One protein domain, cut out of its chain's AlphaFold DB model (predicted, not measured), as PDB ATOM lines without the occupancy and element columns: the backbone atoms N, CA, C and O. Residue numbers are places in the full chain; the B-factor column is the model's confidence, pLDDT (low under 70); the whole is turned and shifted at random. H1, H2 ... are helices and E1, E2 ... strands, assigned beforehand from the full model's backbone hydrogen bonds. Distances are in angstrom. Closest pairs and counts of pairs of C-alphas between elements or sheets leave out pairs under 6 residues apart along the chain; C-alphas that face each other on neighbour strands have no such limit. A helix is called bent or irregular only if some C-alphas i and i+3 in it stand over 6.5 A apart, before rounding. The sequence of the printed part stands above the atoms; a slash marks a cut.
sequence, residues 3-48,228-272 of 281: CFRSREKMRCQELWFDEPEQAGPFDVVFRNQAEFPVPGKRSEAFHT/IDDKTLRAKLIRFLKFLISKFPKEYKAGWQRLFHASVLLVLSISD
ATOM      1  N   CYS A   3      48.962 126.014  67.383       95.75
ATOM      2  CA  CYS A   3      49.121 124.602  67.734       95.75
ATOM      3  C   CYS A   3      50.071 124.473  68.917       95.75
ATOM      4  O   CYS A   3      51.148 125.052  68.902       95.75
ATOM      5  N   PHE A   4      49.705 123.692  69.929       95.69
ATOM      6  CA  PHE A   4      50.546 123.517  71.113       95.69
ATOM      7  C   PHE A   4      50.321 122.152  71.766       95.69
ATOM      8  O   PHE A   4      49.410 121.398  71.413       95.69
ATOM      9  N   ARG A   5      51.162 121.819  72.749       94.75
ATOM     10  CA  ARG A   5      50.974 120.641  73.603       94.75
ATOM     11  C   ARG A   5      50.274 121.030  74.897       94.75
ATOM     12  O   ARG A   5      50.704 121.961  75.578       94.75
ATOM     13  N   SER A   6      49.210 120.311  75.261       92.25
ATOM     14  CA  SER A   6      48.612 120.452  76.594       92.25
ATOM     15  C   SER A   6      49.573 119.958  77.681       92.25
ATOM     16  O   SER A   6      50.565 119.282  77.400       92.25
ATOM     17  N   ARG A   7      49.230 120.218  78.947       86.62
ATOM     18  CA  ARG A   7      49.972 119.682  80.099       86.62
ATOM     19  C   ARG A   7      50.041 118.148  80.111       86.62
ATOM     20  O   ARG A   7      51.026 117.570  80.549       86.62
ATOM     21  N   GLU A   8      49.032 117.485  79.552       89.25
ATOM     22  CA  GLU A   8      48.956 116.028  79.381       89.25
ATOM     23  C   GLU A   8      49.542 115.546  78.038       89.25
ATOM     24  O   GLU A   8      49.228 114.449  77.562       89.25
ATOM     25  N   LYS A   9      50.377 116.379  77.402       90.81
ATOM     26  CA  LYS A   9      51.066 116.118  76.130       90.81
ATOM     27  C   LYS A   9      50.132 115.849  74.938       90.81
ATOM     28  O   LYS A   9      50.572 115.298  73.926       90.81
ATOM     29  N   MET A  10      48.860 116.243  75.024       94.50
ATOM     30  CA  MET A  10      47.910 116.147  73.909       94.50
ATOM     31  C   MET A  10      48.236 117.191  72.838       94.50
ATOM     32  O   MET A  10      48.646 118.301  73.179       94.50
ATOM     33  N   ARG A  11      48.069 116.844  71.557       96.44
ATOM     34  CA  ARG A  11      48.161 117.795  70.436       96.44
ATOM     35  C   ARG A  11      46.901 118.632  70.396       96.44
ATOM     36  O   ARG A  11      45.825 118.099  70.133       96.44
ATOM     37  N   CYS A  12      47.053 119.921  70.636       97.06
ATOM     38  CA  CYS A  12      45.954 120.863  70.639       97.06
ATOM     39  C   CYS A  12      46.041 121.751  69.406       97.06
ATOM     40  O   CYS A  12      47.107 122.289  69.109       97.06
ATOM     41  N   GLN A  13      44.904 121.936  68.750       96.44
ATOM     42  CA  GLN A  13      44.695 123.034  67.822       96.44
ATOM     43  C   GLN A  13      43.750 124.034  68.466       96.44
ATOM     44  O   GLN A  13      42.730 123.648  69.038       96.44
ATOM     45  N   GLU A  14      44.079 125.312  68.365       95.88
ATOM     46  CA  GLU A  14      43.225 126.390  68.833       95.88
ATOM     47  C   GLU A  14      42.863 127.331  67.684       95.88
ATOM     48  O   GLU A  14      43.720 127.874  66.976       95.88
ATOM     49  N   LEU A  15      41.556 127.488  67.526       94.88
ATOM     50  CA  LEU A  15      40.865 128.268  66.516       94.88
ATOM     51  C   LEU A  15      40.105 129.390  67.217       94.88
ATOM     52  O   LEU A  15      39.577 129.200  68.316       94.88
ATOM     53  N   TRP A  16      40.023 130.541  66.565       94.44
ATOM     54  CA  TRP A  16      39.268 131.693  67.051       94.44
ATOM     55  C   TRP A  16      38.123 132.006  66.096       94.44
ATOM     56  O   TRP A  16      38.323 132.003  64.883       94.44
ATOM     57  N   PHE A  17      36.935 132.264  66.640       93.12
ATOM     58  CA  PHE A  17      35.722 132.556  65.874       93.12
ATOM     59  C   PHE A  17      35.371 131.425  64.885       93.12
ATOM     60  O   PHE A  17      35.225 130.252  65.258       93.12
ATOM     61  N   ASP A  18      35.248 131.777  63.611       87.50
ATOM     62  CA  ASP A  18      34.936 130.938  62.465       87.50
ATOM     63  C   ASP A  18      36.186 130.392  61.756       87.50
ATOM     64  O   ASP A  18      36.054 129.758  60.710       87.50
ATOM     65  N   GLU A  19      37.388 130.543  62.338       91.88
ATOM     66  CA  GLU A  19      38.621 130.004  61.751       91.88
ATOM     67  C   GLU A  19      38.437 128.525  61.345       91.88
ATOM     68  O   GLU A  19      37.973 127.705  62.158       91.88
ATOM     69  N   PRO A  20      38.786 128.154  60.100       91.31
ATOM     70  CA  PRO A  20      38.610 126.792  59.632       91.31
ATOM     71  C   PRO A  20      39.533 125.846  60.401       91.31
ATOM     72  O   PRO A  20      40.696 126.155  60.674       91.31
ATOM     73  N   GLU A  21      39.007 124.671  60.744       92.19
ATOM     74  CA  GLU A  21      39.819 123.593  61.303       92.19
ATOM     75  C   GLU A  21      40.801 123.114  60.228       92.19
ATOM     76  O   GLU A  21      40.391 122.808  59.109       92.19
ATOM     77  N   GLN A  22      42.094 123.060  60.549       90.69
ATOM     78  CA  GLN A  22      43.072 122.479  59.627       90.69
ATOM     79  C   GLN A  22      43.220 120.985  59.877       90.69
ATOM     80  O   GLN A  22      43.224 120.540  61.024       90.69
ATOM     81  N   ALA A  23      43.395 120.224  58.798       91.19
ATOM     82  CA  ALA A  23      43.671 118.802  58.885       91.19
ATOM     83  C   ALA A  23      44.976 118.552  59.652       91.19
ATOM     84  O   ALA A  23      45.982 119.235  59.461       91.19
ATOM     85  N   GLY A  24      44.962 117.550  60.519       90.56
ATOM     86  CA  GLY A  24      46.130 117.183  61.297       90.56
ATOM     87  C   GLY A  24      45.776 116.177  62.380       90.56
ATOM     88  O   GLY A  24      44.601 115.992  62.706       90.56
ATOM     89  N   PRO A  25      46.778 115.503  62.956       93.50
ATOM     90  CA  PRO A  25      46.543 114.485  63.961       93.50
ATOM     91  C   PRO A  25      46.321 115.135  65.338       93.50
ATOM     92  O   PRO A  25      47.095 114.921  66.264       93.50
ATOM     93  N   PHE A  26      45.303 115.979  65.489       96.31
ATOM     94  CA  PHE A  26      45.012 116.653  66.756       96.31
ATOM     95  C   PHE A  26      44.261 115.731  67.718       96.31
ATOM     96  O   PHE A  26      43.381 114.971  67.322       96.31
ATOM     97  N   ASP A  27      44.616 115.797  69.001       96.75
ATOM     98  CA  ASP A  27      43.894 115.107  70.070       96.75
ATOM     99  C   ASP A  27      42.670 115.918  70.505       96.75
ATOM    100  O   ASP A  27      41.610 115.349  70.773       96.75
ATOM    101  N   VAL A  28      42.823 117.246  70.554       95.69
ATOM    102  CA  VAL A  28      41.788 118.195  70.970       95.69
ATOM    103  C   VAL A  28      41.790 119.405  70.043       95.69
ATOM    104  O   VAL A  28      42.850 119.964  69.750       95.69
ATOM    105  N   VAL A  29      40.603 119.843  69.629       95.62
ATOM    106  CA  VAL A  29      40.403 121.120  68.935       95.62
ATOM    107  C   VAL A  29      39.599 122.052  69.836       95.62
ATOM    108  O   VAL A  29      38.488 121.724  70.257       95.62
ATOM    109  N   PHE A  30      40.174 123.211  70.139       95.44
ATOM    110  CA  PHE A  30      39.521 124.315  70.834       95.44
ATOM    111  C   PHE A  30      39.049 125.328  69.797       95.44
ATOM    112  O   PHE A  30      39.851 125.809  68.999       95.44
ATOM    113  N   ARG A  31      37.765 125.673  69.816       95.25
ATOM    114  CA  ARG A  31      37.216 126.804  69.068       95.25
ATOM    115  C   ARG A  31      36.718 127.831  70.071       95.25
ATOM    116  O   ARG A  31      35.695 127.621  70.717       95.25
ATOM    117  N   ASN A  32      37.482 128.901  70.222       95.00
ATOM    118  CA  ASN A  32      37.201 129.973  71.164       95.00
ATOM    119  C   ASN A  32      36.325 131.035  70.504       95.00
ATOM    120  O   ASN A  32      36.541 131.367  69.338       95.00
ATOM    121  N   GLN A  33      35.377 131.588  71.261       95.06
ATOM    122  CA  GLN A  33      34.497 132.673  70.805       95.06
ATOM    123  C   GLN A  33      33.729 132.384  69.508       95.06
ATOM    124  O   GLN A  33      33.602 133.240  68.639       95.06
ATOM    125  N   ALA A  34      33.195 131.174  69.355       94.44
ATOM    126  CA  ALA A  34      32.234 130.922  68.290       94.44
ATOM    127  C   ALA A  34      30.941 131.712  68.542       94.44
ATOM    128  O   ALA A  34      30.475 131.792  69.679       94.44
ATOM    129  N   GLU A  35      30.344 132.250  67.479       92.81
ATOM    130  CA  GLU A  35      29.057 132.954  67.553       92.81
ATOM    131  C   GLU A  35      27.914 132.006  67.943       92.81
ATOM    132  O   GLU A  35      27.040 132.357  68.730       92.81
ATOM    133  N   PHE A  36      27.965 130.767  67.449       92.38
ATOM    134  CA  PHE A  36      26.955 129.746  67.699       92.38
ATOM    135  C   PHE A  36      27.570 128.506  68.351       92.38
ATOM    136  O   PHE A  36      28.707 128.135  68.032       92.38
ATOM    137  N   PRO A  37      26.827 127.811  69.232       92.06
ATOM    138  CA  PRO A  37      27.249 126.510  69.725       92.06
ATOM    139  C   PRO A  37      27.230 125.495  68.578       92.06
ATOM    140  O   PRO A  37      26.441 125.609  67.640       92.06
ATOM    141  N   VAL A  38      28.056 124.453  68.672       86.50
ATOM    142  CA  VAL A  38      28.036 123.362  67.689       86.50
ATOM    143  C   VAL A  38      27.265 122.173  68.269       86.50
ATOM    144  O   VAL A  38      27.691 121.626  69.293       86.50
ATOM    145  N   PRO A  39      26.154 121.741  67.636       84.19
ATOM    146  CA  PRO A  39      25.385 120.584  68.084       84.19
ATOM    147  C   PRO A  39      26.253 119.333  68.256       84.19
ATOM    148  O   PRO A  39      27.142 119.055  67.453       84.19
ATOM    149  N   GLY A  40      26.012 118.582  69.331       83.94
ATOM    150  CA  GLY A  40      26.769 117.366  69.651       83.94
ATOM    151  C   GLY A  40      28.196 117.599  70.165       83.94
ATOM    152  O   GLY A  40      28.838 116.645  70.606       83.94
ATOM    153  N   LYS A  41      28.693 118.843  70.171       86.56
ATOM    154  CA  LYS A  41      29.975 119.213  70.787       86.56
ATOM    155  C   LYS A  41      29.749 119.915  72.118       86.56
ATOM    156  O   LYS A  41      28.728 120.567  72.344       86.56
ATOM    157  N   ARG A  42      30.737 119.820  73.012       86.50
ATOM    158  CA  ARG A  42      30.712 120.585  74.259       86.50
ATOM    159  C   ARG A  42      30.918 122.056  73.923       86.50
ATOM    160  O   ARG A  42      32.022 122.433  73.546       86.50
ATOM    161  N   SER A  43      29.862 122.838  74.097       93.50
ATOM    162  CA  SER A  43      29.841 124.280  73.865       93.50
ATOM    163  C   SER A  43      29.526 124.972  75.188       93.50
ATOM    164  O   SER A  43      28.426 124.821  75.713       93.50
ATOM    165  N   GLU A  44      30.499 125.676  75.757       93.06
ATOM    166  CA  GLU A  44      30.325 126.459  76.980       93.06
ATOM    167  C   GLU A  44      30.053 127.912  76.601       93.06
ATOM    168  O   GLU A  44      30.896 128.564  75.984       93.06
ATOM    169  N   ALA A  45      28.861 128.398  76.946       94.19
ATOM    170  CA  ALA A  45      28.526 129.802  76.788       94.19
ATOM    171  C   ALA A  45      29.337 130.633  77.784       94.19
ATOM    172  O   ALA A  45      29.421 130.301  78.968       94.19
ATOM    173  N   PHE A  46      29.882 131.744  77.318       93.50
ATOM    174  CA  PHE A  46      30.485 132.745  78.174       93.50
ATOM    175  C   PHE A  46      30.164 134.137  77.637       93.50
ATOM    176  O   PHE A  46      29.757 134.300  76.489       93.50
ATOM    177  N   HIS A  47      30.309 135.144  78.489       95.88
ATOM    178  CA  HIS A  47      30.046 136.520  78.097       95.88
ATOM    179  C   HIS A  47      31.367 137.219  77.809       95.88
ATOM    180  O   HIS A  47      32.357 136.953  78.488       95.88
ATOM    181  N   THR A  48      31.383 138.145  76.857       96.31
ATOM    182  CA  THR A  48      32.492 139.085  76.666       96.31
ATOM    183  C   THR A  48      31.977 140.511  76.470       96.31
ATOM    184  O   THR A  48      30.789 140.717  76.218       96.31
ATOM    185  N   ILE A 228      34.833 122.656  72.588       93.94
ATOM    186  CA  ILE A 228      35.924 121.694  72.738       93.94
ATOM    187  C   ILE A 228      35.529 120.388  72.062       93.94
ATOM    188  O   ILE A 228      34.513 119.782  72.414       93.94
ATOM    189  N   ASP A 229      36.353 119.963  71.110       93.62
ATOM    190  CA  ASP A 229      36.190 118.738  70.335       93.62
ATOM    191  C   ASP A 229      37.328 117.755  70.654       93.62
ATOM    192  O   ASP A 229      38.467 117.933  70.216       93.62
ATOM    193  N   ASP A 230      37.026 116.728  71.455       93.75
ATOM    194  CA  ASP A 230      37.964 115.652  71.790       93.75
ATOM    195  C   ASP A 230      37.973 114.607  70.662       93.75
ATOM    196  O   ASP A 230      37.132 113.699  70.621       93.75
ATOM    197  N   LYS A 231      38.937 114.715  69.745       93.56
ATOM    198  CA  LYS A 231      39.010 113.877  68.539       93.56
ATOM    199  C   LYS A 231      39.405 112.434  68.854       93.56
ATOM    200  O   LYS A 231      38.856 111.498  68.275       93.56
ATOM    201  N   THR A 232      40.340 112.234  69.786       94.75
ATOM    202  CA  THR A 232      40.916 110.911  70.076       94.75
ATOM    203  C   THR A 232      40.299 110.255  71.313       94.75
ATOM    204  O   THR A 232      39.828 110.921  72.238       94.75
ATOM    205  N   LEU A 233      40.330 108.915  71.376       93.38
ATOM    206  CA  LEU A 233      39.924 108.166  72.579       93.38
ATOM    207  C   LEU A 233      40.738 108.589  73.808       93.38
ATOM    208  O   LEU A 233      40.189 108.713  74.901       93.38
ATOM    209  N   ARG A 234      42.029 108.882  73.609       92.50
ATOM    210  CA  ARG A 234      42.921 109.424  74.637       92.50
ATOM    211  C   ARG A 234      42.384 110.734  75.216       92.50
ATOM    212  O   ARG A 234      42.291 110.849  76.436       92.50
ATOM    213  N   ALA A 235      42.013 111.697  74.370       93.25
ATOM    214  CA  ALA A 235      41.449 112.968  74.821       93.25
ATOM    215  C   ALA A 235      40.140 112.772  75.600       93.25
ATOM    216  O   ALA A 235      39.989 113.290  76.709       93.25
ATOM    217  N   LYS A 236      39.237 111.929  75.079       93.50
ATOM    218  CA  LYS A 236      37.970 111.580  75.743       93.50
ATOM    219  C   LYS A 236      38.195 110.942  77.120       93.50
ATOM    220  O   LYS A 236      37.510 111.313  78.074       93.50
ATOM    221  N   LEU A 237      39.168 110.035  77.244       92.94
ATOM    222  CA  LEU A 237      39.523 109.381  78.507       92.94
ATOM    223  C   LEU A 237      40.133 110.367  79.509       92.94
ATOM    224  O   LEU A 237      39.669 110.444  80.645       92.94
ATOM    225  N   ILE A 238      41.131 111.158  79.099       90.31
ATOM    226  CA  ILE A 238      41.747 112.177  79.966       90.31
ATOM    227  C   ILE A 238      40.681 113.153  80.472       90.31
ATOM    228  O   ILE A 238      40.659 113.481  81.660       90.31
ATOM    229  N   ARG A 239      39.760 113.583  79.602       87.19
ATOM    230  CA  ARG A 239      38.622 114.417  79.999       87.19
ATOM    231  C   ARG A 239      37.741 113.716  81.027       87.19
ATOM    232  O   ARG A 239      37.390 114.341  82.025       87.19
ATOM    233  N   PHE A 240      37.360 112.464  80.787       89.31
ATOM    234  CA  PHE A 240      36.525 111.705  81.717       89.31
ATOM    235  C   PHE A 240      37.171 111.621  83.104       89.31
ATOM    236  O   PHE A 240      36.526 111.927  84.104       89.31
ATOM    237  N   LEU A 241      38.470 111.329  83.164       88.12
ATOM    238  CA  LEU A 241      39.208 111.279  84.423       88.12
ATOM    239  C   LEU A 241      39.270 112.654  85.111       88.12
ATOM    240  O   LEU A 241      39.003 112.749  86.308       88.12
ATOM    241  N   LYS A 242      39.526 113.740  84.367       84.38
ATOM    242  CA  LYS A 242      39.460 115.113  84.910       84.38
ATOM    243  C   LYS A 242      38.075 115.450  85.464       84.38
ATOM    244  O   LYS A 242      37.976 116.088  86.511       84.38
ATOM    245  N   PHE A 243      37.012 115.020  84.786       84.94
ATOM    246  CA  PHE A 243      35.641 115.204  85.253       84.94
ATOM    247  C   PHE A 243      35.392 114.453  86.563       84.94
ATOM    248  O   PHE A 243      34.866 115.053  87.498       84.94
ATOM    249  N   LEU A 244      35.834 113.196  86.679       84.69
ATOM    250  CA  LEU A 244      35.753 112.448  87.938       84.69
ATOM    251  C   LEU A 244      36.506 113.166  89.065       84.69
ATOM    252  O   LEU A 244      35.940 113.385  90.132       84.69
ATOM    253  N   ILE A 245      37.729 113.633  88.800       78.31
ATOM    254  CA  ILE A 245      38.538 114.386  89.772       78.31
ATOM    255  C   ILE A 245      37.835 115.681  90.203       78.31
ATOM    256  O   ILE A 245      37.878 116.063  91.371       78.31
ATOM    257  N   SER A 246      37.145 116.355  89.280       75.25
ATOM    258  CA  SER A 246      36.441 117.605  89.580       75.25
ATOM    259  C   SER A 246      35.281 117.441  90.571       75.25
ATOM    260  O   SER A 246      34.895 118.433  91.198       75.25
ATOM    261  N   LYS A 247      34.763 116.216  90.750       79.69
ATOM    262  CA  LYS A 247      33.689 115.900  91.703       79.69
ATOM    263  C   LYS A 247      34.174 115.698  93.139       79.69
ATOM    264  O   LYS A 247      33.351 115.744  94.046       79.69
ATOM    265  N   PHE A 248      35.473 115.496  93.366       76.19
ATOM    266  CA  PHE A 248      36.004 115.364  94.725       76.19
ATOM    267  C   PHE A 248      35.948 116.709  95.472       76.19
ATOM    268  O   PHE A 248      36.038 117.761  94.831       76.19
ATOM    269  N   PRO A 249      35.822 116.718  96.813       69.25
ATOM    270  CA  PRO A 249      35.804 117.952  97.602       69.25
ATOM    271  C   PRO A 249      37.057 118.810  97.357       69.25
ATOM    272  O   PRO A 249      38.147 118.280  97.132       69.25
ATOM    273  N   LYS A 250      36.913 120.149  97.380       57.53
ATOM    274  CA  LYS A 250      37.990 121.116  97.041       57.53
ATOM    275  C   LYS A 250      39.293 120.863  97.813       57.53
ATOM    276  O   LYS A 250      40.368 120.983  97.234       57.53
ATOM    277  N   GLU A 251      39.169 120.462  99.070       58.41
ATOM    278  CA  GLU A 251      40.238 120.088 100.004       58.41
ATOM    279  C   GLU A 251      41.123 118.923  99.520       58.41
ATOM    280  O   GLU A 251      42.315 118.897  99.815       58.41
ATOM    281  N   TYR A 252      40.608 118.038  98.658       58.22
ATOM    282  CA  TYR A 252      41.379 116.945  98.051       58.22
ATOM    283  C   TYR A 252      41.793 117.222  96.594       58.22
ATOM    284  O   TYR A 252      42.699 116.567  96.070       58.22
ATOM    285  N   LYS A 253      41.180 118.209  95.920       53.97
ATOM    286  CA  LYS A 253      41.410 118.484  94.485       53.97
ATOM    287  C   LYS A 253      42.871 118.779  94.155       53.97
ATOM    288  O   LYS A 253      43.362 118.278  93.150       53.97
ATOM    289  N   ALA A 254      43.572 119.553  94.983       54.00
ATOM    290  CA  ALA A 254      44.962 119.927  94.709       54.00
ATOM    291  C   ALA A 254      45.923 118.721  94.772       54.00
ATOM    292  O   ALA A 254      46.817 118.610  93.932       54.00
ATOM    293  N   GLY A 255      45.716 117.798  95.719       53.94
ATOM    294  CA  GLY A 255      46.501 116.564  95.843       53.94
ATOM    295  C   GLY A 255      46.227 115.583  94.700       53.94
ATOM    296  O   GLY A 255      47.158 115.117  94.044       53.94
ATOM    297  N   TRP A 256      44.950 115.349  94.379       55.78
ATOM    298  CA  TRP A 256      44.561 114.455  93.284       55.78
ATOM    299  C   TRP A 256      44.887 115.008  91.897       55.78
ATOM    300  O   TRP A 256      45.221 114.228  91.017       55.78
ATOM    301  N   GLN A 257      44.857 116.326  91.676       55.38
ATOM    302  CA  GLN A 257      45.293 116.918  90.403       55.38
ATOM    303  C   GLN A 257      46.793 116.714  90.156       55.38
ATOM    304  O   GLN A 257      47.183 116.441  89.019       55.38
ATOM    305  N   ARG A 258      47.622 116.810  91.209       57.56
ATOM    306  CA  ARG A 258      49.067 116.536  91.137       57.56
ATOM    307  C   ARG A 258      49.342 115.052  90.894       57.56
ATOM    308  O   ARG A 258      50.094 114.730  89.979       57.56
ATOM    309  N   LEU A 259      48.678 114.165  91.642       57.66
ATOM    310  CA  LEU A 259      48.770 112.716  91.436       57.66
ATOM    311  C   LEU A 259      48.269 112.312  90.048       57.66
ATOM    312  O   LEU A 259      48.939 111.559  89.364       57.66
ATOM    313  N   PHE A 260      47.160 112.877  89.571       62.50
ATOM    314  CA  PHE A 260      46.633 112.616  88.234       62.50
ATOM    315  C   PHE A 260      47.587 113.062  87.128       62.50
ATOM    316  O   PHE A 260      47.809 112.303  86.193       62.50
ATOM    317  N   HIS A 261      48.177 114.258  87.226       58.50
ATOM    318  CA  HIS A 261      49.206 114.678  86.272       58.50
ATOM    319  C   HIS A 261      50.387 113.706  86.271       58.50
ATOM    320  O   HIS A 261      50.809 113.273  85.202       58.50
ATOM    321  N   ALA A 262      50.877 113.316  87.451       57.41
ATOM    322  CA  ALA A 262      51.965 112.353  87.576       57.41
ATOM    323  C   ALA A 262      51.592 110.980  86.984       57.41
ATOM    324  O   ALA A 262      52.355 110.428  86.197       57.41
ATOM    325  N   SER A 263      50.399 110.457  87.278       58.44
ATOM    326  CA  SER A 263      49.911 109.166  86.780       58.44
ATOM    327  C   SER A 263      49.635 109.178  85.278       58.44
ATOM    328  O   SER A 263      49.973 108.216  84.596       58.44
ATOM    329  N   VAL A 264      49.064 110.256  84.729       59.59
ATOM    330  CA  VAL A 264      48.872 110.407  83.279       59.59
ATOM    331  C   VAL A 264      50.225 110.447  82.581       59.59
ATOM    332  O   VAL A 264      50.416 109.735  81.604       59.59
ATOM    333  N   LEU A 265      51.194 111.209  83.095       54.19
ATOM    334  CA  LEU A 265      52.542 111.243  82.525       54.19
ATOM    335  C   LEU A 265      53.254 109.880  82.613       54.19
ATOM    336  O   LEU A 265      53.934 109.513  81.658       54.19
ATOM    337  N   LEU A 266      53.048 109.119  83.695       48.34
ATOM    338  CA  LEU A 266      53.595 107.769  83.884       48.34
ATOM    339  C   LEU A 266      52.977 106.749  82.912       48.34
ATOM    340  O   LEU A 266      53.690 106.005  82.248       48.34
ATOM    341  N   VAL A 267      51.648 106.738  82.768       53.09
ATOM    342  CA  VAL A 267      50.949 105.852  81.814       53.09
ATOM    343  C   VAL A 267      51.356 106.175  80.374       53.09
ATOM    344  O   VAL A 267      51.524 105.267  79.561       53.09
ATOM    345  N   LEU A 268      51.571 107.456  80.065       49.47
ATOM    346  CA  LEU A 268      52.034 107.897  78.751       49.47
ATOM    347  C   LEU A 268      53.501 107.530  78.484       49.47
ATOM    348  O   LEU A 268      53.816 107.133  77.366       49.47
ATOM    349  N   SER A 269      54.395 107.589  79.482       46.38
ATOM    350  CA  SER A 269      55.782 107.132  79.288       46.38
ATOM    351  C   SER A 269      55.861 105.619  79.071       46.38
ATOM    352  O   SER A 269      56.732 105.146  78.348       46.38
ATOM    353  N   ILE A 270      54.929 104.857  79.652       47.09
ATOM    354  CA  ILE A 270      54.815 103.406  79.453       47.09
ATOM    355  C   ILE A 270      54.233 103.068  78.067       47.09
ATOM    356  O   ILE A 270      54.573 102.020  77.516       47.09
ATOM    357  N   SER A 271      53.382 103.920  77.473       44.84
ATOM    358  CA  SER A 271      52.874 103.691  76.108       44.84
ATOM    359  C   SER A 271      53.880 104.068  75.022       44.84
ATOM    360  O   SER A 271      53.962 103.364  74.021       44.84
ATOM    361  N   ASP A 272      54.672 105.126  75.230       43.00
ATOM    362  CA  ASP A 272      55.729 105.535  74.288       43.00
ATOM    363  C   ASP A 272      56.935 104.566  74.306       43.00
ATOM    364  O   ASP A 272      57.654 104.451  73.317       43.00
TER     365      ASP A 272
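AT A GLANCE: This is residues 3 to 48 and 228 to 272 of the 281 residues of the protein "Acetyltransf_6 domain-containing protein" of Methylibium sp. Pch-M (UniProt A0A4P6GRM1). A small twisted sheet, E1, E2, E3 and E5, has a helical hairpin leading off it: H1 starts beside the sheet and runs away from it, and the long H2 folds back alongside H1, clear of the sheet. The strand E4 begins beside E5 but pairs with no named strand. The printed part has 91 residues, with five named strands and then two named helices along the chain, E1 E2 E3 E4 E5 H1 H2; the mixed sheet has the order E1, E2, E3, E5, and the class is mixed, helices and strands. The whole is only just loose, close to compact, with a radius of gyration of the C-alphas of 14.9 A and spans of 37 by 33 by 21 A.

HOW THE PARTS SIT: E1, residues 3 to 5, and E2, residues 11 to 16, form an antiparallel hairpin, with N 12 and O 4 2.9 A apart, within hydrogen-bond range. E3, residues 28 to 34, is parallel to E2, at 12 degrees, with N 30 and O 13 at 2.8 A and N 15 and O 30 at 2.8 A. E5, residues 228 to 230, is antiparallel to E3, with N 29 and O 229 at 2.9 A. E1 and E5 are the edge strands. E4, residues 42 to 48, and E3 are near each other, and the closest C-alphas of E4 and E5, those of Arg 42 and Ile 228, are 5.5 A apart. H1, residues 233 to 246, only grazes the sheet, with its residues 234 to 239; the closest C-alphas of E5 and H1, those of Asp 230 and Lys 236, are 5.7 A apart. H2, residues 250 to 272, touches H1 with its residues 253 to 257 alone, closest at the C-alphas of Ile 245 and Lys 253, 6.9 A. The two form a helical hairpin, at a shallow tilt of 20 degrees, opposite ways. H2 is not on the sheet. Every O i to N i+4 pair is within hydrogen-bond range in H1, and 17 of 19 in H2.

IN THESE COORDINATES: E1 begins at C-alpha 3 (49.121, 124.602, 67.734) and is 7.3 A long. E2 measures 16.8 A, E3 16.1 A, E4 18.7 A and E5 6.4 A. H1 is 19.8 A long. H2 is 32.8 A long and ends at C-alpha 272 (55.729, 105.535, 74.288); it is irregular, with C-alphas 251 and 254 7.1 A apart, and has a kink of 28 degrees near residue 257.

THE WHOLE: The two C-alphas farthest apart, those of Thr 48 and Ile 270, are 42.2 A apart. Residues 49 to 227 are not printed, and C-alphas 48 and 228 are 18.2 A apart across the cut. The link from E2 to E3, 11 residues, is long. Mean pLDDT of the printed part is 81.7, and residues 249 to 272 of the model are under 70.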